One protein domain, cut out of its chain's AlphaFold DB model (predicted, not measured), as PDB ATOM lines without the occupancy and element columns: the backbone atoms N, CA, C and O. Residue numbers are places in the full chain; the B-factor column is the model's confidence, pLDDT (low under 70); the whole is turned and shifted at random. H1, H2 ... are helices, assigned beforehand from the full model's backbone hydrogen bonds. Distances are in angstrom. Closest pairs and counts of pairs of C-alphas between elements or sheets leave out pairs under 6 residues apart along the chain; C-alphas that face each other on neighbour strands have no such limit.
ATOM      1  N   ASP A  31     -49.748  92.068 135.957       63.25
ATOM      2  CA  ASP A  31     -50.518  92.246 134.728       63.25
ATOM      3  C   ASP A  31     -49.619  92.479 133.508       63.25
ATOM      4  O   ASP A  31     -49.833  91.900 132.448       63.25
ATOM      5  N   THR A  32     -48.545  93.253 133.632       74.81
ATOM      6  CA  THR A  32     -47.621  93.528 132.526       74.81
ATOM      7  C   THR A  32     -46.817  92.295 132.101       74.81
ATOM      8  O   THR A  32     -46.628  92.091 130.904       74.81
ATOM      9  N   TYR A  33     -46.365  91.437 133.024       77.00
ATOM     10  CA  TYR A  33     -45.589  90.240 132.657       77.00
ATOM     11  C   TYR A  33     -46.431  89.161 131.998       77.00
ATOM     12  O   TYR A  33     -45.978  88.533 131.036       77.00
ATOM     13  N   GLU A  34     -47.650  88.954 132.491       83.88
ATOM     14  CA  GLU A  34     -48.595  88.044 131.855       83.88
ATOM     15  C   GLU A  34     -48.931  88.548 130.444       83.88
ATOM     16  O   GLU A  34     -48.805  87.797 129.477       83.88
ATOM     17  N   GLN A  35     -49.219  89.844 130.277       86.94
ATOM     18  CA  GLN A  35     -49.478  90.427 128.955       86.94
ATOM     19  C   GLN A  35     -48.270  90.324 128.011       86.94
ATOM     20  O   GLN A  35     -48.409  89.955 126.841       86.94
ATOM     21  N   GLU A  36     -47.058  90.585 128.503       87.81
ATOM     22  CA  GLU A  36     -45.829  90.379 127.735       87.81
ATOM     23  C   GLU A  36     -45.625  88.915 127.345       87.81
ATOM     24  O   GLU A  36     -45.257  88.628 126.205       87.81
ATOM     25  N   SER A  37     -45.857  87.988 128.276       89.62
ATOM     26  CA  SER A  37     -45.728  86.546 128.049       89.62
ATOM     27  C   SER A  37     -46.711  86.080 126.985       89.62
ATOM     28  O   SER A  37     -46.315  85.359 126.069       89.62
ATOM     29  N   ARG A  38     -47.964  86.543 127.044       94.00
ATOM     30  CA  ARG A  38     -48.994  86.274 126.034       94.00
ATOM     31  C   ARG A  38     -48.606  86.823 124.670       94.00
ATOM     32  O   ARG A  38     -48.681  86.093 123.681       94.00
ATOM     33  N   ARG A  39     -48.116  88.065 124.606       94.69
ATOM     34  CA  ARG A  39     -47.609  88.657 123.357       94.69
ATOM     35  C   ARG A  39     -46.468  87.823 122.772       94.69
ATOM     36  O   ARG A  39     -46.536  87.425 121.610       94.69
ATOM     37  N   MET A  40     -45.466  87.489 123.586       93.88
ATOM     38  CA  MET A  40     -44.334  86.652 123.169       93.88
ATOM     39  C   MET A  40     -44.776  85.260 122.719       93.88
ATOM     40  O   MET A  40     -44.228  84.730 121.755       93.88
ATOM     41  N   PHE A  41     -45.761  84.660 123.386       96.25
ATOM     42  CA  PHE A  41     -46.306  83.367 122.995       96.25
ATOM     43  C   PHE A  41     -46.955  83.431 121.614       96.25
ATOM     44  O   PHE A  41     -46.700  82.561 120.782       96.25
ATOM     45  N   MET A  42     -47.721  84.485 121.321       97.12
ATOM     46  CA  MET A  42     -48.335  84.677 120.004       97.12
ATOM     47  C   MET A  42     -47.293  84.901 118.904       97.12
ATOM     48  O   MET A  42     -47.364  84.261 117.851       97.12
ATOM     49  N   GLU A  43     -46.279  85.732 119.157       96.56
ATOM     50  CA  GLU A  43     -45.148  85.934 118.240       96.56
ATOM     51  C   GLU A  43     -44.376  84.629 117.998       96.56
ATOM     52  O   GLU A  43     -44.059  84.273 116.860       96.56
ATOM     53  N   TRP A  44     -44.106  83.874 119.064       96.88
ATOM     54  CA  TRP A  44     -43.447  82.575 118.998       96.88
ATOM     55  C   TRP A  44     -44.275  81.565 118.199       96.88
ATOM     56  O   TRP A  44     -43.738  80.895 117.311       96.88
ATOM     57  N   LYS A  45     -45.587  81.482 118.446       97.38
ATOM     58  CA  LYS A  45     -46.495  80.619 117.685       97.38
ATOM     59  C   LYS A  45     -46.456  80.965 116.203       97.38
ATOM     60  O   LYS A  45     -46.332  80.055 115.387       97.38
ATOM     61  N   ALA A  46     -46.511  82.252 115.857       96.81
ATOM     62  CA  ALA A  46     -46.427  82.707 114.473       96.81
ATOM     63  C   ALA A  46     -45.085  82.313 113.835       96.81
ATOM     64  O   ALA A  46     -45.057  81.679 112.779       96.81
ATOM     65  N   ARG A  47     -43.969  82.591 114.521       96.56
ATOM     66  CA  ARG A  47     -42.612  82.262 114.061       96.56
ATOM     67  C   ARG A  47     -42.424  80.768 113.800       96.56
ATOM     68  O   ARG A  47     -41.817  80.390 112.800       96.56
ATOM     69  N   PHE A  48     -42.925  79.920 114.694       95.75
ATOM     70  CA  PHE A  48     -42.768  78.464 114.616       95.75
ATOM     71  C   PHE A  48     -43.990  77.742 114.032       95.75
ATOM     72  O   PHE A  48     -44.057  76.512 114.109       95.75
ATOM     73  N   LYS A  49     -44.935  78.491 113.446       96.50
ATOM     74  CA  LYS A  49     -46.162  77.990 112.802       96.50
ATOM     75  C   LYS A  49     -46.948  77.017 113.688       96.50
ATOM     76  O   LYS A  49     -47.415  75.973 113.237       96.50
ATOM     77  N   LYS A  50     -47.052  77.336 114.976       96.25
ATOM     78  CA  LYS A  50     -47.750  76.514 115.965       96.25
ATOM     79  C   LYS A  50     -49.234  76.824 115.952       96.25
ATOM     80  O   LYS A  50     -49.640  77.983 115.994       96.25
ATOM     81  N   THR A  51     -50.027  75.768 115.949       96.06
ATOM     82  CA  THR A  51     -51.482  75.820 116.041       96.06
ATOM     83  C   THR A  51     -51.935  74.753 117.027       96.06
ATOM     84  O   THR A  51     -51.277  73.720 117.162       96.06
ATOM     85  N   TYR A  52     -53.025  75.030 117.736       94.88
ATOM     86  CA  TYR A  52     -53.630  74.119 118.703       94.88
ATOM     87  C   TYR A  52     -55.104  73.977 118.363       94.88
ATOM     88  O   TYR A  52     -55.730  74.931 117.899       94.88
ATOM     89  N   LYS A  53     -55.637  72.767 118.536       95.62
ATOM     90  CA  LYS A  53     -57.008  72.462 118.116       95.62
ATOM     91  C   LYS A  53     -58.035  73.000 119.111       95.62
ATOM     92  O   LYS A  53     -59.127  73.388 118.707       95.62
ATOM     93  N   TYR A  54     -57.686  72.995 120.393       97.19
ATOM     94  CA  TYR A  54     -58.583  73.346 121.487       97.19
ATOM     95  C   TYR A  54     -58.033  74.536 122.275       97.19
ATOM     96  O   TYR A  54     -56.820  74.654 122.456       97.19
ATOM     97  N   ALA A  55     -58.923  75.392 122.777       96.31
ATOM     98  CA  ALA A  55     -58.538  76.544 123.591       96.31
ATOM     99  C   ALA A  55     -57.879  76.108 124.910       96.31
ATOM    100  O   ALA A  55     -56.891  76.695 125.337       96.31
ATOM    101  N   GLY A  56     -58.380  75.046 125.543       95.88
ATOM    102  CA  GLY A  56     -57.775  74.465 126.734       95.88
ATOM    103  C   GLY A  56     -56.379  73.881 126.492       95.88
ATOM    104  O   GLY A  56     -55.496  74.040 127.335       95.88
ATOM    105  N   GLU A  57     -56.133  73.280 125.322       96.00
ATOM    106  CA  GLU A  57     -54.776  72.870 124.934       96.00
ATOM    107  C   GLU A  57     -53.858  74.089 124.845       96.00
ATOM    108  O   GLU A  57     -52.767  74.073 125.406       96.00
ATOM    109  N   GLU A  58     -54.291  75.147 124.160       96.88
ATOM    110  CA  GLU A  58     -53.502  76.365 123.991       96.88
ATOM    111  C   GLU A  58     -53.123  77.018 125.323       96.88
ATOM    112  O   GLU A  58     -51.963  77.386 125.509       96.88
ATOM    113  N   GLU A  59     -54.063  77.101 126.262       96.44
ATOM    114  CA  GLU A  59     -53.806  77.626 127.604       96.44
ATOM    115  C   GLU A  59     -52.777  76.785 128.369       96.44
ATOM    116  O   GLU A  59     -51.827  77.319 128.941       96.44
ATOM    117  N   CYS A  60     -52.888  75.456 128.318       95.75
ATOM    118  CA  CYS A  60     -51.892  74.583 128.939       95.75
ATOM    119  C   CYS A  60     -50.518  74.689 128.246       95.75
ATOM    120  O   CYS A  60     -49.474  74.730 128.898       95.75
ATOM    121  N   ARG A  61     -50.490  74.813 126.914       96.44
ATOM    122  CA  ARG A  61     -49.262  75.042 126.132       96.44
ATOM    123  C   ARG A  61     -48.616  76.379 126.472       96.44
ATOM    124  O   ARG A  61     -47.389  76.469 126.493       96.44
ATOM    125  N   TYR A  62     -49.426  77.397 126.744       95.88
ATOM    126  CA  TYR A  62     -48.961  78.684 127.230       95.88
ATOM    127  C   TYR A  62     -48.311  78.566 128.617       95.88
ATOM    128  O   TYR A  62     -47.220  79.101 128.801       95.88
ATOM    129  N   ALA A  63     -48.891  77.804 129.551       92.94
ATOM    130  CA  ALA A  63     -48.273  77.567 130.862       92.94
ATOM    131  C   ALA A  63     -46.871  76.935 130.735       92.94
ATOM    132  O   ALA A  63     -45.904  77.421 131.320       92.94
ATOM    133  N   VAL A  64     -46.726  75.919 129.876       92.19
ATOM    134  CA  VAL A  64     -45.423  75.288 129.583       92.19
ATOM    135  C   VAL A  64     -44.451  76.259 128.899       92.19
ATOM    136  O   VAL A  64     -43.247  76.266 129.179       92.19
ATOM    137  N   PHE A  65     -44.960  77.107 128.005       93.75
ATOM    138  CA  PHE A  65     -44.172  78.161 127.371       93.75
ATOM    139  C   PHE A  65     -43.660  79.189 128.382       93.75
ATOM    140  O   PHE A  65     -42.495  79.587 128.298       93.75
ATOM    141  N   LYS A  66     -44.495  79.588 129.344       89.31
ATOM    142  CA  LYS A  66     -44.141  80.525 130.414       89.31
ATOM    143  C   LYS A  66     -43.025  79.954 131.295       89.31
ATOM    144  O   LYS A  66     -41.997  80.612 131.474       89.31
ATOM    145  N   GLU A  67     -43.123  78.675 131.663       84.94
ATOM    146  CA  GLU A  67     -42.050  77.964 132.366       84.94
ATOM    147  C   GLU A  67     -40.744  77.948 131.550       84.94
ATOM    148  O   GLU A  67     -39.662  78.248 132.068       84.94
ATOM    149  N   SER A  68     -40.826  77.655 130.248       87.06
ATOM    150  CA  SER A  68     -39.659  77.658 129.359       87.06
ATOM    151  C   SER A  68     -39.030  79.044 129.218       87.06
ATOM    152  O   SER A  68     -37.801  79.154 129.196       87.06
ATOM    153  N   ARG A  69     -39.843  80.108 129.153       86.69
ATOM    154  CA  ARG A  69     -39.381  81.505 129.151       86.69
ATOM    155  C   ARG A  69     -38.552  81.788 130.400       86.69
ATOM    156  O   ARG A  69     -37.413  82.235 130.260       86.69
ATOM    157  N   CYS A  70     -39.075  81.467 131.582       79.69
ATOM    158  CA  CYS A  70     -38.357  81.637 132.847       79.69
ATOM    159  C   CYS A  70     -37.051  80.824 132.877       79.69
ATOM    160  O   CYS A  70     -35.986  81.361 133.188       79.69
ATOM    161  N   ARG A  71     -37.089  79.547 132.469       77.94
ATOM    162  CA  ARG A  71     -35.903  78.675 132.444       77.94
ATOM    163  C   ARG A  71     -34.802  79.204 131.521       77.94
ATOM    164  O   ARG A  71     -33.629  79.181 131.893       77.94
ATOM    165  N   VAL A  72     -35.154  79.673 130.322       81.00
ATOM    166  CA  VAL A  72     -34.188  80.238 129.365       81.00
ATOM    167  C   VAL A  72     -33.627  81.566 129.868       81.00
ATOM    168  O   VAL A  72     -32.427  81.796 129.725       81.00
ATOM    169  N   ALA A  73     -34.448  82.423 130.481       80.81
ATOM    170  CA  ALA A  73     -33.979  83.675 131.076       80.81
ATOM    171  C   ALA A  73     -32.910  83.419 132.151       80.81
ATOM    172  O   ALA A  73     -31.827  84.002 132.087       80.81
ATOM    173  N   TRP A  74     -33.148  82.463 133.055       72.94
ATOM    174  CA  TRP A  74     -32.156  82.048 134.052       72.94
ATOM    175  C   TRP A  74     -30.896  81.448 133.433       72.94
ATOM    176  O   TRP A  74     -29.791  81.814 133.824       72.94
ATOM    177  N   ALA A  75     -31.031  80.563 132.443       72.94
ATOM    178  CA  ALA A  75     -29.872  79.967 131.782       72.94
ATOM    179  C   ALA A  75     -29.001  81.023 131.075       72.94
ATOM    180  O   ALA A  75     -27.776  80.900 131.060       72.94
ATOM    181  N   ARG A  76     -29.613  82.077 130.522       77.62
ATOM    182  CA  ARG A  76     -28.895  83.213 129.931       77.62
ATOM    183  C   ARG A  76     -28.208  84.070 130.988       77.62
ATOM    184  O   ARG A  76     -27.046  84.415 130.805       77.62
ATOM    185  N   ALA A  77     -28.893  84.372 132.091       75.06
ATOM    186  CA  ALA A  77     -28.324  85.130 133.206       75.06
ATOM    187  C   ALA A  77     -27.125  84.407 133.847       75.06
ATOM    188  O   ALA A  77     -26.122  85.031 134.176       75.06
ATOM    189  N   ALA A  78     -27.190  83.078 133.949       74.06
ATOM    190  CA  ALA A  78     -26.098  82.242 134.442       74.06
ATOM    191  C   ALA A  78     -24.965  82.020 133.416       74.06
ATOM    192  O   ALA A  78     -24.023  81.284 133.701       74.06
ATOM    193  N   GLY A  79     -25.062  82.584 132.206       78.25
ATOM    194  CA  GLY A  79     -24.082  82.378 131.134       78.25
ATOM    195  C   GLY A  79     -24.045  80.952 130.565       78.25
ATOM    196  O   GLY A  79     -23.154  80.629 129.785       78.25
ATOM    197  N   VAL A  80     -25.010  80.097 130.924       78.06
ATOM    198  CA  VAL A  80     -25.098  78.690 130.489       78.06
ATOM    199  C   VAL A  80     -25.496  78.589 129.018       78.06
ATOM    200  O   VAL A  80     -25.117  77.649 128.322       78.06
ATOM    201  N   THR A  81     -26.281  79.545 128.521       76.31
ATOM    202  CA  THR A  81     -26.678  79.583 127.114       76.31
ATOM    203  C   THR A  81     -26.782  81.006 126.595       76.31
ATOM    204  O   THR A  81     -27.175  81.925 127.307       76.31
ATOM    205  N   THR A  82     -26.489  81.181 125.312       81.81
ATOM    206  CA  THR A  82     -26.790  82.402 124.555       81.81
ATOM    207  C   THR A  82     -28.057  82.253 123.706       81.81
ATOM    208  O   THR A  82     -28.518  83.219 123.099       81.81
ATOM    209  N   SER A  83     -28.641  81.049 123.663       79.62
ATOM    210  CA  SER A  83     -29.799  80.729 122.826       79.62
ATOM    211  C   SER A  83     -31.111  81.242 123.426       79.62
ATOM    212  O   SER A  83     -31.286  81.306 124.642       79.62
ATOM    213  N   GLY A  84     -32.051  81.609 122.552       83.69
ATOM    214  CA  GLY A  84     -33.415  81.996 122.925       83.69
ATOM    215  C   GLY A  84     -34.405  80.826 122.907       83.69
ATOM    216  O   GLY A  84     -34.031  79.668 122.721       83.69
ATOM    217  N   LEU A  85     -35.695  81.144 123.058       87.62
ATOM    218  CA  LEU A  85     -36.780  80.165 122.951       87.62
ATOM    219  C   LEU A  85     -36.803  79.526 121.556       87.62
ATOM    220  O   LEU A  85     -36.857  80.218 120.536       87.62
ATOM    221  N   ASN A  86     -36.776  78.196 121.520       89.88
ATOM    222  CA  ASN A  86     -36.813  77.409 120.291       89.88
ATOM    223  C   ASN A  86     -38.233  76.880 120.007       89.88
ATOM    224  O   ASN A  86     -39.169  77.108 120.775       89.88
ATOM    225  N   GLY A  87     -38.409  76.139 118.911       89.69
ATOM    226  CA  GLY A  87     -39.713  75.597 118.501       89.69
ATOM    227  C   GLY A  87     -40.303  74.517 119.424       89.69
ATOM    228  O   GLY A  87     -41.380  73.996 119.121       89.69
ATOM    229  N   LEU A  88     -39.618  74.172 120.515       89.25
ATOM    230  CA  LEU A  88     -40.047  73.212 121.533       89.25
ATOM    231  C   LEU A  88     -40.484  73.898 122.833       89.25
ATOM    232  O   LEU A  88     -40.882  73.203 123.752       89.25
ATOM    233  N   ALA A  89     -40.452  75.232 122.914       89.75
ATOM    234  CA  ALA A  89     -40.723  75.966 124.153       89.75
ATOM    235  C   ALA A  89     -42.097  75.680 124.797       89.75
ATOM    236  O   ALA A  89     -42.244  75.862 125.992       89.75
ATOM    237  N   ALA A  90     -43.096  75.217 124.040       92.00
ATOM    238  CA  ALA A  90     -44.405  74.822 124.580       92.00
ATOM    239  C   ALA A  90     -44.580  73.294 124.730       92.00
ATOM    240  O   ALA A  90     -45.706  72.801 124.835       92.00
ATOM    241  N   ARG A  91     -43.491  72.520 124.648       87.50
ATOM    242  CA  ARG A  91     -43.498  71.072 124.884       87.50
ATOM    243  C   ARG A  91     -43.129  70.778 126.328       87.50
ATOM    244  O   ARG A  91     -42.204  71.387 126.858       87.50
ATOM    245  N   SER A  92     -43.829  69.834 126.945       79.56
ATOM    246  CA  SER A  92     -43.458  69.354 128.273       79.56
ATOM    247  C   SER A  92     -42.107  68.637 128.218       79.56
ATOM    248  O   SER A  92     -41.670  68.172 127.162       79.56
ATOM    249  N   ASN A  93     -41.447  68.494 129.369       70.69
ATOM    250  CA  ASN A  93     -40.202  67.727 129.455       70.69
ATOM    251  C   ASN A  93     -40.385  66.294 128.915       70.69
ATOM    252  O   ASN A  93     -39.525  65.811 128.184       70.69
ATOM    253  N   GLU A  94     -41.526  65.653 129.189       71.81
ATOM    254  CA  GLU A  94     -41.849  64.317 128.664       71.81
ATOM    255  C   GLU A  94     -41.862  64.284 127.126       71.81
ATOM    256  O   GLU A  94     -41.346  63.351 126.515       71.81
ATOM    257  N   GLU A  95     -42.389  65.326 126.479       77.12
ATOM    258  CA  GLU A  95     -42.404  65.442 125.015       77.12
ATOM    259  C   GLU A  95     -41.025  65.782 124.418       77.12
ATOM    260  O   GLU A  95     -40.787  65.523 123.236       77.12
ATOM    261  N   ILE A  96     -40.129  66.398 125.195       69.88
ATOM    262  CA  ILE A  96     -38.776  66.775 124.755       69.88
ATOM    263  C   ILE A  96     -37.817  65.587 124.880       69.88
ATOM    264  O   ILE A  96     -37.135  65.253 123.912       69.88
ATOM    265  N   TYR A  97     -37.772  64.931 126.043       59.00
ATOM    266  CA  TYR A  97     -36.812  63.858 126.318       59.00
ATOM    267  C   TYR A  97     -37.103  62.564 125.542       59.00
ATOM    268  O   TYR A  97     -36.186  61.788 125.301       59.00
ATOM    269  N   ARG A  98     -38.339  62.355 125.070       63.53
ATOM    270  CA  ARG A  98     -38.725  61.185 124.252       63.53
ATOM    271  C   ARG A  98     -38.625  61.391 122.742       63.53
ATOM    272  O   ARG A  98     -39.009  60.518 121.972       63.53
ATOM    273  N   GLY A  99     -38.079  62.521 122.293       46.78
ATOM    274  CA  GLY A  99     -37.891  62.815 120.870       46.78
ATOM    275  C   GLY A  99     -36.960  61.856 120.105       46.78
ATOM    276  O   GLY A  99     -36.824  62.017 118.896       46.78
ATOM    277  N   LYS A 121     -57.313  61.969 139.144       97.25
ATOM    278  CA  LYS A 121     -58.274  63.059 138.928       97.25
ATOM    279  C   LYS A 121     -59.476  62.929 139.853       97.25
ATOM    280  O   LYS A 121     -59.884  63.920 140.445       97.25
ATOM    281  N   ALA A 122     -60.022  61.719 139.984       96.62
ATOM    282  CA  ALA A 122     -61.145  61.463 140.879       96.62
ATOM    283  C   ALA A 122     -60.766  61.721 142.347       96.62
ATOM    284  O   ALA A 122     -61.512  62.393 143.053       96.62
ATOM    285  N   LYS A 123     -59.583  61.260 142.780       94.94
ATOM    286  CA  LYS A 123     -59.059  61.472 144.140       94.94
ATOM    287  C   LYS A 123     -58.943  62.959 144.497       94.94
ATOM    288  O   LYS A 123     -59.289  63.333 145.610       94.94
ATOM    289  N   TYR A 124     -58.472  63.789 143.566       93.62
ATOM    290  CA  TYR A 124     -58.206  65.215 143.800       93.62
ATOM    291  C   TYR A 124     -59.251  66.162 143.187       93.62
ATOM    292  O   TYR A 124     -59.007  67.363 143.096       93.62
ATOM    293  N   GLY A 125     -60.401  65.644 142.741       95.94
ATOM    294  CA  GLY A 125     -61.493  66.457 142.188       95.94
ATOM    295  C   GLY A 125     -61.118  67.265 140.939       95.94
ATOM    296  O   GLY A 125     -61.630  68.363 140.737       95.94
ATOM    297  N   LYS A 126     -60.203  66.758 140.108       95.88
ATOM    298  CA  LYS A 126     -59.675  67.478 138.941       95.88
ATOM    299  C   LYS A 126     -60.644  67.417 137.764       95.88
ATOM    300  O   LYS A 126     -61.024  66.337 137.307       95.88
ATOM    301  N   THR A 127     -60.963  68.583 137.219       96.62
ATOM    302  CA  THR A 127     -61.779  68.758 136.013       96.62
ATOM    303  C   THR A 127     -61.082  69.709 135.055       96.62
ATOM    304  O   THR A 127     -60.468  70.676 135.501       96.62
ATOM    305  N   TYR A 128     -61.221  69.474 133.754       97.25
ATOM    306  CA  TYR A 128     -60.608  70.306 132.719       97.25
ATOM    307  C   TYR A 128     -61.670  70.860 131.779       97.25
ATOM    308  O   TYR A 128     -62.737  70.264 131.616       97.25
ATOM    309  N   ARG A 129     -61.372  72.002 131.161       95.81
ATOM    310  CA  ARG A 129     -62.294  72.728 130.285       95.81
ATOM    311  C   ARG A 129     -62.678  71.918 129.055       95.81
ATOM    312  O   ARG A 129     -63.834  71.932 128.640       95.81
ATOM    313  N   ASP A 130     -61.696  71.264 128.448       97.69
ATOM    314  CA  ASP A 130     -61.868  70.472 127.242       97.69
ATOM    315  C   ASP A 130     -60.844  69.334 127.160       97.69
ATOM    316  O   ASP A 130     -59.892  69.248 127.939       97.69
ATOM    317  N   VAL A 131     -61.051  68.448 126.183       97.12
ATOM    318  CA  VAL A 131     -60.170  67.300 125.931       97.12
ATOM    319  C   VAL A 131     -58.732  67.723 125.613       97.12
ATOM    320  O   VAL A 131     -57.798  66.980 125.893       97.12
ATOM    321  N   GLY A 132     -58.523  68.909 125.038       96.88
ATOM    322  CA  GLY A 132     -57.191  69.406 124.719       96.88
ATOM    323  C   GLY A 132     -56.406  69.819 125.961       96.88
ATOM    324  O   GLY A 132     -55.223  69.488 126.070       96.88
ATOM    325  N   GLU A 133     -57.065  70.491 126.907       97.31
ATOM    326  CA  GLU A 133     -56.486  70.757 128.225       97.31
ATOM    327  C   GLU A 133     -56.179  69.448 128.947       97.31
ATOM    328  O   GLU A 133     -55.056  69.261 129.408       97.31
ATOM    329  N   GLU A 134     -57.136  68.516 128.984       97.50
ATOM    330  CA  GLU A 134     -56.962  67.227 129.656       97.50
ATOM    331  C   GLU A 134     -55.759  66.448 129.114       97.50
ATOM    332  O   GLU A 134     -54.931  65.960 129.884       97.50
ATOM    333  N   GLU A 135     -55.620  66.366 127.791       95.94
ATOM    334  CA  GLU A 135     -54.483  65.714 127.146       95.94
ATOM    335  C   GLU A 135     -53.156  66.403 127.482       95.94
ATOM    336  O   GLU A 135     -52.132  65.747 127.677       95.94
ATOM    337  N   CYS A 136     -53.137  67.733 127.548       95.50
ATOM    338  CA  CYS A 136     -51.939  68.478 127.923       95.50
ATOM    339  C   CYS A 136     -51.567  68.265 129.403       95.50
ATOM    340  O   CYS A 136     -50.414  67.945 129.702       95.50
ATOM    341  N   ARG A 137     -52.550  68.321 130.307       96.69
ATOM    342  CA  ARG A 137     -52.398  68.046 131.745       96.69
ATOM    343  C   ARG A 137     -51.956  66.611 132.012       96.69
ATOM    344  O   ARG A 137     -51.073  66.387 132.836       96.69
ATOM    345  N   TYR A 138     -52.462  65.643 131.249       95.62
ATOM    346  CA  TYR A 138     -51.985  64.261 131.299       95.62
ATOM    347  C   TYR A 138     -50.493  64.144 130.944       95.62
ATOM    348  O   TYR A 138     -49.757  63.427 131.620       95.62
ATOM    349  N   ARG A 139     -50.003  64.871 129.927       92.44
ATOM    350  CA  ARG A 139     -48.566  64.861 129.582       92.44
ATOM    351  C   ARG A 139     -47.698  65.437 130.702       92.44
ATOM    352  O   ARG A 139     -46.597  64.931 130.920       92.44
ATOM    353  N   LEU A 140     -48.181  66.463 131.405       91.75
ATOM    354  CA  LEU A 140     -47.513  67.009 132.592       91.75
ATOM    355  C   LEU A 140     -47.506  65.988 133.734       91.75
ATOM    356  O   LEU A 140     -46.435  65.655 134.235       91.75
ATOM    357  N   PHE A 141     -48.661  65.392 134.041       92.44
ATOM    358  CA  PHE A 141     -48.803  64.307 135.015       92.44
ATOM    359  C   PHE A 141     -47.842  63.148 134.757       92.44
ATOM    360  O   PHE A 141     -47.114  62.713 135.651       92.44
ATOM    361  N   LYS A 142     -47.785  62.678 133.511       89.31
ATOM    362  CA  LYS A 142     -46.901  61.592 133.092       89.31
ATOM    363  C   LYS A 142     -45.427  61.943 133.319       89.31
ATOM    364  O   LYS A 142     -44.683  61.109 133.836       89.31
ATOM    365  N   GLY A 143     -45.018  63.165 132.967       84.00
ATOM    366  CA  GLY A 143     -43.659  63.663 133.188       84.00
ATOM    367  C   GLY A 143     -43.308  63.798 134.672       84.00
ATOM    368  O   GLY A 143     -42.255  63.328 135.102       84.00
ATOM    369  N   ASN A 144     -44.213  64.360 135.472       84.94
ATOM    370  CA  ASN A 144     -44.022  64.525 136.913       84.94
ATOM    371  C   ASN A 144     -43.953  63.170 137.636       84.94
ATOM    372  O   ASN A 144     -43.078  62.975 138.478       84.94
ATOM    373  N   ARG A 145     -44.771  62.179 137.246       84.25
ATOM    374  CA  ARG A 145     -44.670  60.802 137.770       84.25
ATOM    375  C   ARG A 145     -43.292  60.198 137.500       84.25
ATOM    376  O   ARG A 145     -42.735  59.546 138.377       84.25
ATOM    377  N   ARG A 146     -42.712  60.409 136.312       79.38
ATOM    378  CA  ARG A 146     -41.348  59.926 136.021       79.38
ATOM    379  C   ARG A 146     -40.309  60.573 136.919       79.38
ATOM    380  O   ARG A 146     -39.415  59.876 137.385       79.38
ATOM    381  N   ALA A 147     -40.435  61.874 137.173       75.88
ATOM    382  CA  ALA A 147     -39.546  62.566 138.097       75.88
ATOM    383  C   ALA A 147     -39.639  61.970 139.511       75.88
ATOM    384  O   ALA A 147     -38.606  61.721 140.124       75.88
ATOM    385  N   VAL A 148     -40.851  61.661 139.988       77.25
ATOM    386  CA  VAL A 148     -41.080  60.986 141.278       77.25
ATOM    387  C   VAL A 148     -40.437  59.594 141.316       77.25
ATOM    388  O   VAL A 148     -39.691  59.296 142.244       77.25
ATOM    389  N   VAL A 149     -40.651  58.759 140.291       78.00
ATOM    390  CA  VAL A 149     -40.024  57.424 140.212       78.00
ATOM    391  C   VAL A 149     -38.502  57.524 140.214       78.00
ATOM    392  O   VAL A 149     -37.836  56.801 140.949       78.00
ATOM    393  N   TRP A 150     -37.945  58.436 139.416       73.31
ATOM    394  CA  TRP A 150     -36.503  58.655 139.361       73.31
ATOM    395  C   TRP A 150     -35.944  59.116 140.713       73.31
ATOM    396  O   TRP A 150     -34.912  58.611 141.151       73.31
ATOM    397  N   LEU A 151     -36.647  60.014 141.410       70.00
ATOM    398  CA  LEU A 151     -36.285  60.453 142.759       70.00
ATOM    399  C   LEU A 151     -36.297  59.303 143.767       70.00
ATOM    400  O   LEU A 151     -35.347  59.170 144.536       70.00
ATOM    401  N   ASN A 152     -37.334  58.466 143.745       72.62
ATOM    402  CA  ASN A 152     -37.444  57.304 144.627       72.62
ATOM    403  C   ASN A 152     -36.347  56.268 144.352       72.62
ATOM    404  O   ASN A 152     -35.788  55.707 145.290       72.62
ATOM    405  N   ALA A 153     -35.995  56.051 143.082       73.38
ATOM    406  CA  ALA A 153     -34.904  55.160 142.699       73.38
ATOM    407  C   ALA A 153     -33.529  55.702 143.134       73.38
ATOM    408  O   ALA A 153     -32.683  54.944 143.605       73.38
ATOM    409  N   ALA A 154     -33.308  57.016 143.009       67.25
ATOM    410  CA  ALA A 154     -32.071  57.669 143.436       67.25
ATOM    411  C   ALA A 154     -31.924  57.731 144.969       67.25
ATOM    412  O   ALA A 154     -30.804  57.745 145.478       67.25
ATOM    413  N   ALA A 155     -33.033  57.740 145.712       65.12
ATOM    414  CA  ALA A 155     -33.072  57.814 147.172       65.12
ATOM    415  C   ALA A 155     -32.833  56.463 147.884       65.12
ATOM    416  O   ALA A 155     -33.366  56.257 148.974       65.12
ATOM    417  N   ALA A 156     -32.056  55.553 147.276       54.00
ATOM    418  CA  ALA A 156     -31.806  54.177 147.720       54.00
ATOM    419  C   ALA A 156     -31.899  53.978 149.251       54.00
ATOM    420  O   ALA A 156     -31.079  54.490 150.010       54.00
ATOM    421  N   ALA A 157     -32.901  53.198 149.672       51.66
ATOM    422  CA  ALA A 157     -33.139  52.735 151.040       51.66
ATOM    423  C   ALA A 157     -33.272  53.834 152.123       51.66
ATOM    424  O   ALA A 157     -32.391  54.044 152.954       51.66
ATOM    425  N   GLY A 158     -34.474  54.413 152.223       51.62
ATOM    426  CA  GLY A 158     -35.071  54.626 153.547       51.62
ATOM    427  C   GLY A 158     -35.098  56.039 154.117       51.62
ATOM    428  O   GLY A 158     -35.230  56.154 155.332       51.62
ATOM    429  N   GLN A 159     -35.012  57.105 153.311       55.81
ATOM    430  CA  GLN A 159     -35.147  58.459 153.875       55.81
ATOM    431  C   GLN A 159     -36.395  59.242 153.476       55.81
ATOM    432  O   GLN A 159     -36.797  60.033 154.311       55.81
ATOM    433  N   ASN A 160     -37.053  58.996 152.331       55.56
ATOM    434  CA  ASN A 160     -38.422  59.462 152.019       55.56
ATOM    435  C   ASN A 160     -38.966  58.708 150.789       55.56
ATOM    436  O   ASN A 160     -38.262  58.629 149.784       55.56
ATOM    437  N   ALA A 161     -40.195  58.184 150.852       64.06
ATOM    438  CA  ALA A 161     -40.927  57.718 149.671       64.06
ATOM    439  C   ALA A 161     -41.808  58.863 149.159       64.06
ATOM    440  O   ALA A 161     -42.552  59.465 149.932       64.06
ATOM    441  N   TYR A 162     -41.686  59.185 147.876       71.25
ATOM    442  CA  TYR A 162     -42.431  60.253 147.226       71.25
ATOM    443  C   TYR A 162     -43.576  59.674 146.395       71.25
ATOM    444  O   TYR A 162     -43.359  58.750 145.614       71.25
ATOM    445  N   ASP A 163     -44.763  60.262 146.507       78.06
ATOM    446  CA  ASP A 163     -45.928  59.926 145.685       78.06
ATOM    447  C   ASP A 163     -46.416  61.145 144.901       78.06
ATOM    448  O   ASP A 163     -46.135  62.290 145.254       78.06
ATOM    449  N   ILE A 164     -47.166  60.906 143.821       84.56
ATOM    450  CA  ILE A 164     -47.788  61.987 143.050       84.56
ATOM    451  C   ILE A 164     -49.019  62.532 143.791       84.56
ATOM    452  O   ILE A 164     -50.002  61.820 144.008       84.56
ATOM    453  N   ASN A 165     -48.984  63.809 144.166       86.06
ATOM    454  CA  ASN A 165     -50.076  64.464 144.890       86.06
ATOM    455  C   ASN A 165     -50.950  65.351 143.983       86.06
ATOM    456  O   ASN A 165     -50.888  65.256 142.756       86.06
ATOM    457  N   GLN A 166     -51.768  66.224 144.576       88.25
ATOM    458  CA  GLN A 166     -52.684  67.138 143.878       88.25
ATOM    459  C   GLN A 166     -52.024  68.100 142.877       88.25
ATOM    460  O   GLN A 166     -52.718  68.672 142.040       88.25
ATOM    461  N   PHE A 167     -50.704  68.266 142.921       88.00
ATOM    462  CA  PHE A 167     -49.933  69.095 141.993       88.00
ATOM    463  C   PHE A 167     -49.373  68.310 140.801       88.00
ATOM    464  O   PHE A 167     -48.636  68.858 139.984       88.00
ATOM    465  N   GLY A 168     -49.719  67.024 140.687       88.06
ATOM    466  CA  GLY A 168     -49.179  66.119 139.679       88.06
ATOM    467  C   GLY A 168     -49.298  66.617 138.239       88.06
ATOM    468  O   GLY A 168     -48.414  66.330 137.446       88.06
ATOM    469  N   ASP A 169     -50.319  67.397 137.890       92.94
ATOM    470  CA  ASP A 169     -50.575  67.911 136.537       92.94
ATOM    471  C   ASP A 169     -50.090  69.353 136.284       92.94
ATOM    472  O   ASP A 169     -50.415  69.946 135.249       92.94
ATOM    473  N   LEU A 170     -49.339  69.930 137.224       90.31
ATOM    474  CA  LEU A 170     -48.891  71.318 137.167       90.31
ATOM    475  C   LEU A 170     -47.449  71.451 136.662       90.31
ATOM    476  O   LEU A 170     -46.605  70.568 136.834       90.31
ATOM    477  N   THR A 171     -47.165  72.599 136.056       85.62
ATOM    478  CA  THR A 171     -45.806  73.077 135.772       85.62
ATOM    479  C   THR A 171     -45.122  73.562 137.050       85.62
ATOM    480  O   THR A 171     -45.781  73.919 138.028       85.62
ATOM    481  N   ASN A 172     -43.788  73.664 137.048       76.44
ATOM    482  CA  ASN A 172     -43.063  74.143 138.233       76.44
ATOM    483  C   ASN A 172     -43.463  75.571 138.644       76.44
ATOM    484  O   ASN A 172     -43.340  75.949 139.810       76.44
ATOM    485  N   GLU A 173     -43.903  76.382 137.684       78.12
ATOM    486  CA  GLU A 173     -44.391  77.732 137.944       78.12
ATOM    487  C   GLU A 173     -45.768  77.726 138.612       78.12
ATOM    488  O   GLU A 173     -45.934  78.380 139.639       78.12
ATOM    489  N   GLU A 174     -46.707  76.924 138.108       84.56
ATOM    490  CA  GLU A 174     -48.041  76.759 138.704       84.56
ATOM    491  C   GLU A 174     -47.976  76.162 140.122       84.56
ATOM    492  O   GLU A 174     -48.713  76.597 141.009       84.56
ATOM    493  N   VAL A 175     -47.065  75.210 140.380       78.31
ATOM    494  CA  VAL A 175     -46.844  74.692 141.745       78.31
ATOM    495  C   VAL A 175     -46.387  75.805 142.676       78.31
ATOM    496  O   VAL A 175     -46.876  75.923 143.795       78.31
ATOM    497  N   ARG A 176     -45.472  76.663 142.220       73.44
ATOM    498  CA  ARG A 176     -44.957  77.756 143.046       73.44
ATOM    499  C   ARG A 176     -46.037  78.777 143.381       73.44
ATOM    500  O   ARG A 176     -46.120  79.183 144.533       73.44
ATOM    501  N   GLN A 177     -46.868  79.138 142.405       73.44
ATOM    502  CA  GLN A 177     -48.035  79.996 142.629       73.44
ATOM    503  C   GLN A 177     -49.002  79.367 143.646       73.44
ATOM    504  O   GLN A 177     -49.537  80.066 144.499       73.44
ATOM    505  N   SER A 178     -49.186  78.044 143.587       73.56
ATOM    506  CA  SER A 178     -50.095  77.317 144.482       73.56
ATOM    507  C   SER A 178     -49.562  77.194 145.916       73.56
ATOM    508  O   SER A 178     -50.323  77.333 146.868       73.56
ATOM    509  N   CYS A 179     -48.266  76.919 146.088       67.81
ATOM    510  CA  CYS A 179     -47.659  76.657 147.399       67.81
ATOM    511  C   CYS A 179     -47.124  77.912 148.098       67.81
ATOM    512  O   CYS A 179     -47.022  77.930 149.322       67.81
ATOM    513  N   TYR A 180     -46.770  78.949 147.338       66.62
ATOM    514  CA  TYR A 180     -46.190  80.188 147.855       66.62
ATOM    515  C   TYR A 180     -46.947  81.402 147.307       66.62
ATOM    516  O   TYR A 180     -46.364  82.214 146.586       66.62
ATOM    517  N   PRO A 181     -48.245  81.548 147.641       60.88
ATOM    518  CA  PRO A 181     -49.066  82.622 147.104       60.88
ATOM    519  C   PRO A 181     -48.535  83.998 147.502       60.88
ATOM    520  O   PRO A 181     -48.661  84.908 146.711       60.88
ATOM    521  N   GLU A 182     -47.872  84.169 148.652       55.72
ATOM    522  CA  GLU A 182     -47.265  85.452 149.058       55.72
ATOM    523  C   GLU A 182     -46.072  85.881 148.182       55.72
ATOM    524  O   GLU A 182     -45.727  87.058 148.139       55.72
ATOM    525  N   MET A 183     -45.474  84.954 147.422       54.97
ATOM    526  CA  MET A 183     -44.475  85.245 146.385       54.97
ATOM    527  C   MET A 183     -45.141  85.541 145.023       54.97
ATOM    528  O   MET A 183     -44.598  85.145 143.986       54.97
ATOM    529  N   VAL A 184     -46.327  86.175 145.044       56.56
ATOM    530  CA  VAL A 184     -47.231  86.424 143.901       56.56
ATOM    531  C   VAL A 184     -46.465  86.880 142.661       56.56
ATOM    532  O   VAL A 184     -45.444  87.559 142.767       56.56
ATOM    533  N   ASP A 185     -47.022  86.552 141.493       54.16
ATOM    534  CA  ASP A 185     -46.649  86.902 140.117       54.16
ATOM    535  C   ASP A 185     -45.748  88.114 139.892       54.16
ATOM    536  O   ASP A 185     -44.957  88.049 138.969       54.16
ATOM    537  N   GLN A 186     -45.796  89.185 140.685       55.12
ATOM    538  CA  GLN A 186     -44.874  90.318 140.581       55.12
ATOM    539  C   GLN A 186     -43.427  89.966 140.972       55.12
ATOM    540  O   GLN A 186     -42.510  90.347 140.256       55.12
ATOM    541  N   GLU A 187     -43.202  89.183 142.031       58.19
ATOM    542  CA  GLU A 187     -41.860  88.710 142.419       58.19
ATOM    543  C   GLU A 187     -41.363  87.626 141.452       58.19
ATOM    544  O   GLU A 187     -40.192  87.576 141.080       58.19
ATOM    545  N   LEU A 188     -42.266  86.760 140.995       56.03
ATOM    546  CA  LEU A 188     -41.967  85.732 140.002       56.03
ATOM    547  C   LEU A 188     -41.658  86.312 138.620       56.03
ATOM    548  O   LEU A 188     -40.657  85.944 138.006       56.03
ATOM    549  N   SER A 189     -42.478  87.263 138.183       58.56
ATOM    550  CA  SER A 189     -42.260  88.138 137.032       58.56
ATOM    551  C   SER A 189     -40.914  88.839 137.150       58.56
ATOM    552  O   SER A 189     -40.070  88.680 136.268       58.56
ATOM    553  N   ALA A 190     -40.671  89.528 138.271       62.41
ATOM    554  CA  ALA A 190     -39.430  90.247 138.517       62.41
ATOM    555  C   ALA A 190     -38.225  89.308 138.468       62.41
ATOM    556  O   ALA A 190     -37.210  89.671 137.891       62.41
ATOM    557  N   ARG A 191     -38.323  88.073 138.972       61.31
ATOM    558  CA  ARG A 191     -37.247  87.067 138.894       61.31
ATOM    559  C   ARG A 191     -37.056  86.456 137.510       61.31
ATOM    560  O   ARG A 191     -35.934  86.076 137.179       61.31
ATOM    561  N   CYS A 192     -38.114  86.310 136.717       61.75
ATOM    562  CA  CYS A 192     -37.992  85.857 135.330       61.75
ATOM    563  C   CYS A 192     -37.491  86.984 134.405       61.75
ATOM    564  O   CYS A 192     -36.876  86.696 133.378       61.75
ATOM    565  N   GLN A 193     -37.720  88.256 134.758       57.84
ATOM    566  CA  GLN A 193     -37.272  89.440 134.015       57.84
ATOM    567  C   GLN A 193     -35.888  89.944 134.437       57.84
ATOM    568  O   GLN A 193     -35.102  90.361 133.584       57.84
ATOM    569  N   ALA A 194     -35.570  89.911 135.729       57.00
ATOM    570  CA  ALA A 194     -34.263  90.268 136.240       57.00
ATOM    571  C   ALA A 194     -33.272  89.196 135.787       57.00
ATOM    572  O   ALA A 194     -33.111  88.153 136.413       57.00
ATOM    573  N   ALA A 195     -32.542  89.491 134.713       48.44
ATOM    574  CA  ALA A 195     -31.317  88.795 134.325       48.44
ATOM    575  C   ALA A 195     -30.178  89.006 135.354       48.44
ATOM    576  O   ALA A 195     -29.003  89.049 134.992       48.44
ATOM    577  N   ALA A 196     -30.524  89.208 136.628       36.47
ATOM    578  CA  ALA A 196     -29.600  89.499 137.700       36.47
ATOM    579  C   ALA A 196     -28.800  88.237 138.061       36.47
ATOM    580  O   ALA A 196     -29.336  87.122 138.033       36.47
ATOM    581  N   PRO A 197     -27.514  88.395 138.407       41.91
ATOM    582  CA  PRO A 197     -26.700  87.285 138.852       41.91
ATOM    583  C   PRO A 197     -27.216  86.818 140.221       41.91
ATOM    584  O   PRO A 197     -27.104  87.536 141.209       41.91
ATOM    585  N   TYR A 198     -27.731  85.586 140.240       33.00
ATOM    586  CA  TYR A 198     -28.081  84.762 141.405       33.00
ATOM    587  C   TYR A 198     -29.377  85.075 142.171       33.00
ATOM    588  O   TYR A 198     -29.677  86.204 142.541       33.00
ATOM    589  N   PRO A 199     -30.096  84.000 142.523       44.06
ATOM    590  CA  PRO A 199     -29.847  83.342 143.796       44.06
ATOM    591  C   PRO A 199     -29.040  82.065 143.545       44.06
ATOM    592  O   PRO A 199     -29.423  81.291 142.681       44.06
ATOM    593  N   ASP A 200     -27.912  81.919 144.252       41.25
ATOM    594  CA  ASP A 200     -27.187  80.689 144.644       41.25
ATOM    595  C   ASP A 200     -27.398  79.432 143.749       41.25
ATOM    596  O   ASP A 200     -28.541  79.023 143.552       41.25
ATOM    597  N   PRO A 201     -26.380  78.711 143.214       42.12
ATOM    598  CA  PRO A 201     -26.674  77.565 142.357       42.12
ATOM    599  C   PRO A 201     -27.285  76.413 143.181       42.12
ATOM    600  O   PRO A 201     -27.846  75.476 142.605       42.12
ATOM    601  N   GLU A 202     -27.247  76.493 144.520       41.66
ATOM    602  CA  GLU A 202     -28.094  75.676 145.374       41.66
ATOM    603  C   GLU A 202     -29.560  76.083 145.294       41.66
ATOM    604  O   GLU A 202     -30.390  75.203 145.380       41.66
ATOM    605  N   HIS A 203     -29.926  77.348 145.084       39.31
ATOM    606  CA  HIS A 203     -31.310  77.817 145.016       39.31
ATOM    607  C   HIS A 203     -32.065  77.366 143.763       39.31
ATOM    608  O   HIS A 203     -33.200  76.934 143.892       39.31
ATOM    609  N   GLY A 204     -31.465  77.357 142.569       40.94
ATOM    610  CA  GLY A 204     -32.107  76.749 141.386       40.94
ATOM    611  C   GLY A 204     -32.349  75.241 141.566       40.94
ATOM    612  O   GLY A 204     -33.405  74.710 141.215       40.94
ATOM    613  N   ARG A 205     -31.394  74.570 142.225       42.66
ATOM    614  CA  ARG A 205     -31.495  73.169 142.649       42.66
ATOM    615  C   ARG A 205     -32.507  72.995 143.795       42.66
ATOM    616  O   ARG A 205     -33.256  72.027 143.781       42.66
ATOM    617  N   ARG A 206     -32.600  73.955 144.724       37.94
ATOM    618  CA  ARG A 206     -33.558  74.024 145.839       37.94
ATOM    619  C   ARG A 206     -34.955  74.372 145.357       37.94
ATOM    620  O   ARG A 206     -35.876  73.945 146.012       37.94
ATOM    621  N   ILE A 207     -35.141  75.100 144.257       41.34
ATOM    622  CA  ILE A 207     -36.453  75.434 143.682       41.34
ATOM    623  C   ILE A 207     -37.015  74.211 142.971       41.34
ATOM    624  O   ILE A 207     -38.160  73.854 143.215       41.34
ATOM    625  N   TRP A 208     -36.199  73.517 142.168       47.56
ATOM    626  CA  TRP A 208     -36.559  72.188 141.668       47.56
ATOM    627  C   TRP A 208     -36.863  71.251 142.845       47.56
ATOM    628  O   TRP A 208     -37.901  70.608 142.871       47.56
ATOM    629  N   TYR A 209     -36.023  71.252 143.883       45.78
ATOM    630  CA  TYR A 209     -36.206  70.427 145.079       45.78
ATOM    631  C   TYR A 209     -37.398  70.856 145.950       45.78
ATOM    632  O   TYR A 209     -38.011  70.003 146.567       45.78
ATOM    633  N   GLN A 210     -37.771  72.136 146.005       45.62
ATOM    634  CA  GLN A 210     -38.926  72.666 146.742       45.62
ATOM    635  C   GLN A 210     -40.212  72.357 145.997       45.62
ATOM    636  O   GLN A 210     -41.181  71.972 146.634       45.62
ATOM    637  N   VAL A 211     -40.211  72.463 144.667       51.03
ATOM    638  CA  VAL A 211     -41.327  72.012 143.837       51.03
ATOM    639  C   VAL A 211     -41.469  70.495 143.939       51.03
ATOM    640  O   VAL A 211     -42.565  70.016 144.195       51.03
ATOM    641  N   CYS A 212     -40.375  69.735 143.877       53.78
ATOM    642  CA  CYS A 212     -40.406  68.292 144.098       53.78
ATOM    643  C   CYS A 212     -40.803  67.912 145.527       53.78
ATOM    644  O   CYS A 212     -41.543  66.953 145.694       53.78
ATOM    645  N   ARG A 213     -40.401  68.675 146.551       54.31
ATOM    646  CA  ARG A 213     -40.905  68.508 147.920       54.31
ATOM    647  C   ARG A 213     -42.400  68.799 147.981       54.31
ATOM    648  O   ARG A 213     -43.131  67.950 148.457       54.31
ATOM    649  N   CYS A 214     -42.873  69.916 147.434       55.94
ATOM    650  CA  CYS A 214     -44.296  70.265 147.420       55.94
ATOM    651  C   CYS A 214     -45.147  69.258 146.640       55.94
ATOM    652  O   CYS A 214     -46.266  68.986 147.054       55.94
ATOM    653  N   ILE A 215     -44.630  68.673 145.555       52.91
ATOM    654  CA  ILE A 215     -45.279  67.591 144.794       52.91
ATOM    655  C   ILE A 215     -45.313  66.273 145.589       52.91
ATOM    656  O   ILE A 215     -46.134  65.413 145.284       52.91
ATOM    657  N   ALA A 216     -44.466  66.105 146.607       47.38
ATOM    658  CA  ALA A 216     -44.220  64.798 147.200       47.38
ATOM    659  C   ALA A 216     -44.420  64.670 148.723       47.38
ATOM    660  O   ALA A 216     -44.416  63.551 149.228       47.38
TER     661      ALA A 216
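What this domain is: This is residues 31 to 99 and 121 to 216 of the 235 residues of an uncharacterized protein of Setaria italica (UniProt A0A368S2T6). Two long helices, H2 and H4, meet near their first residues and open as a V; H1 crosses H2 on the outside of the V, and H6 packs on H2 farther along. H5 and H7, packed on each other, lie over one side of the V's opening, while the short H3 packs on H4 at the other side; residues 154 to 159 stick out. The printed part has 165 residues with seven named helices, H1 to H7 in order along the chain, and no named strand: the class is all helix. It is compact, with a radius of gyration of the C-alphas of 16.3 A, and spans 48 by 41 by 35 A.

Where its parts are: H1, residues 31 to 47, begins with C-alpha 31 at (-50.518, 92.246, 134.728) and is 24.3 A long. H2 is residues 55 to 77, 32.8 A, and H3 is residues 93 to 97. H4, the longest helix, is residues 131 to 154, 34.5 A, beginning with C-alpha 131 at (-60.170, 67.300, 125.931). H5 is residues 172 to 179 and H6 is residues 185 to 193. H7, residues 201 to 216, 22.2 A, ends with C-alpha 216 at (-44.220, 64.798, 147.200).

How they stand to each other: H2 is the hub, touching four other helices. Residues 37 to 41 of H1 touch it about perpendicular, at 80 degrees; the closest C-alphas, of Ser 37 and Lys 66, are 6.7 A apart. Residues 55 to 61 of H2 touch residues 131 to 137 of H4 at a steep tilt of 44 degrees, the same way, with the closest C-alphas, of Gly 56 and Glu 133, 4.2 A apart. H5 only just touches H2, with 3 pairs of C-alphas within 8 A, the closest being Glu 67 and Glu 173 at 6.1 A. H6 touches H2 at a steep tilt of 52 degrees, the closest C-alphas being Cys 70 and Cys 192 at 4.9 A. H3 touches H4, with the C-alphas of Glu 94 and Gly 143 closest at 4.9 A. H7 touches H5 at 64 degrees, a steep tilt, Asn 172 and Val 211 having the closest C-alphas at 6.2 A. H2 and H7 are apart. In H1 to H6 every O i to N i+4 pair is within hydrogen-bond range; in H7 11 of 12 are.

The domain as a whole: The two C-alphas farthest apart, of Ala 46 and Gly 158, are 49.4 A apart. Residues 100 to 120 are not printed, and C-alphas 99 and 121 are 27.2 A apart across this cut. The links H2 to H3 and H4 to H5 are long. Mean pLDDT of the printed part is 76.8; it is under 70 at residue 31 and residues 96 to 99, 154 to 161 and 179 to 216.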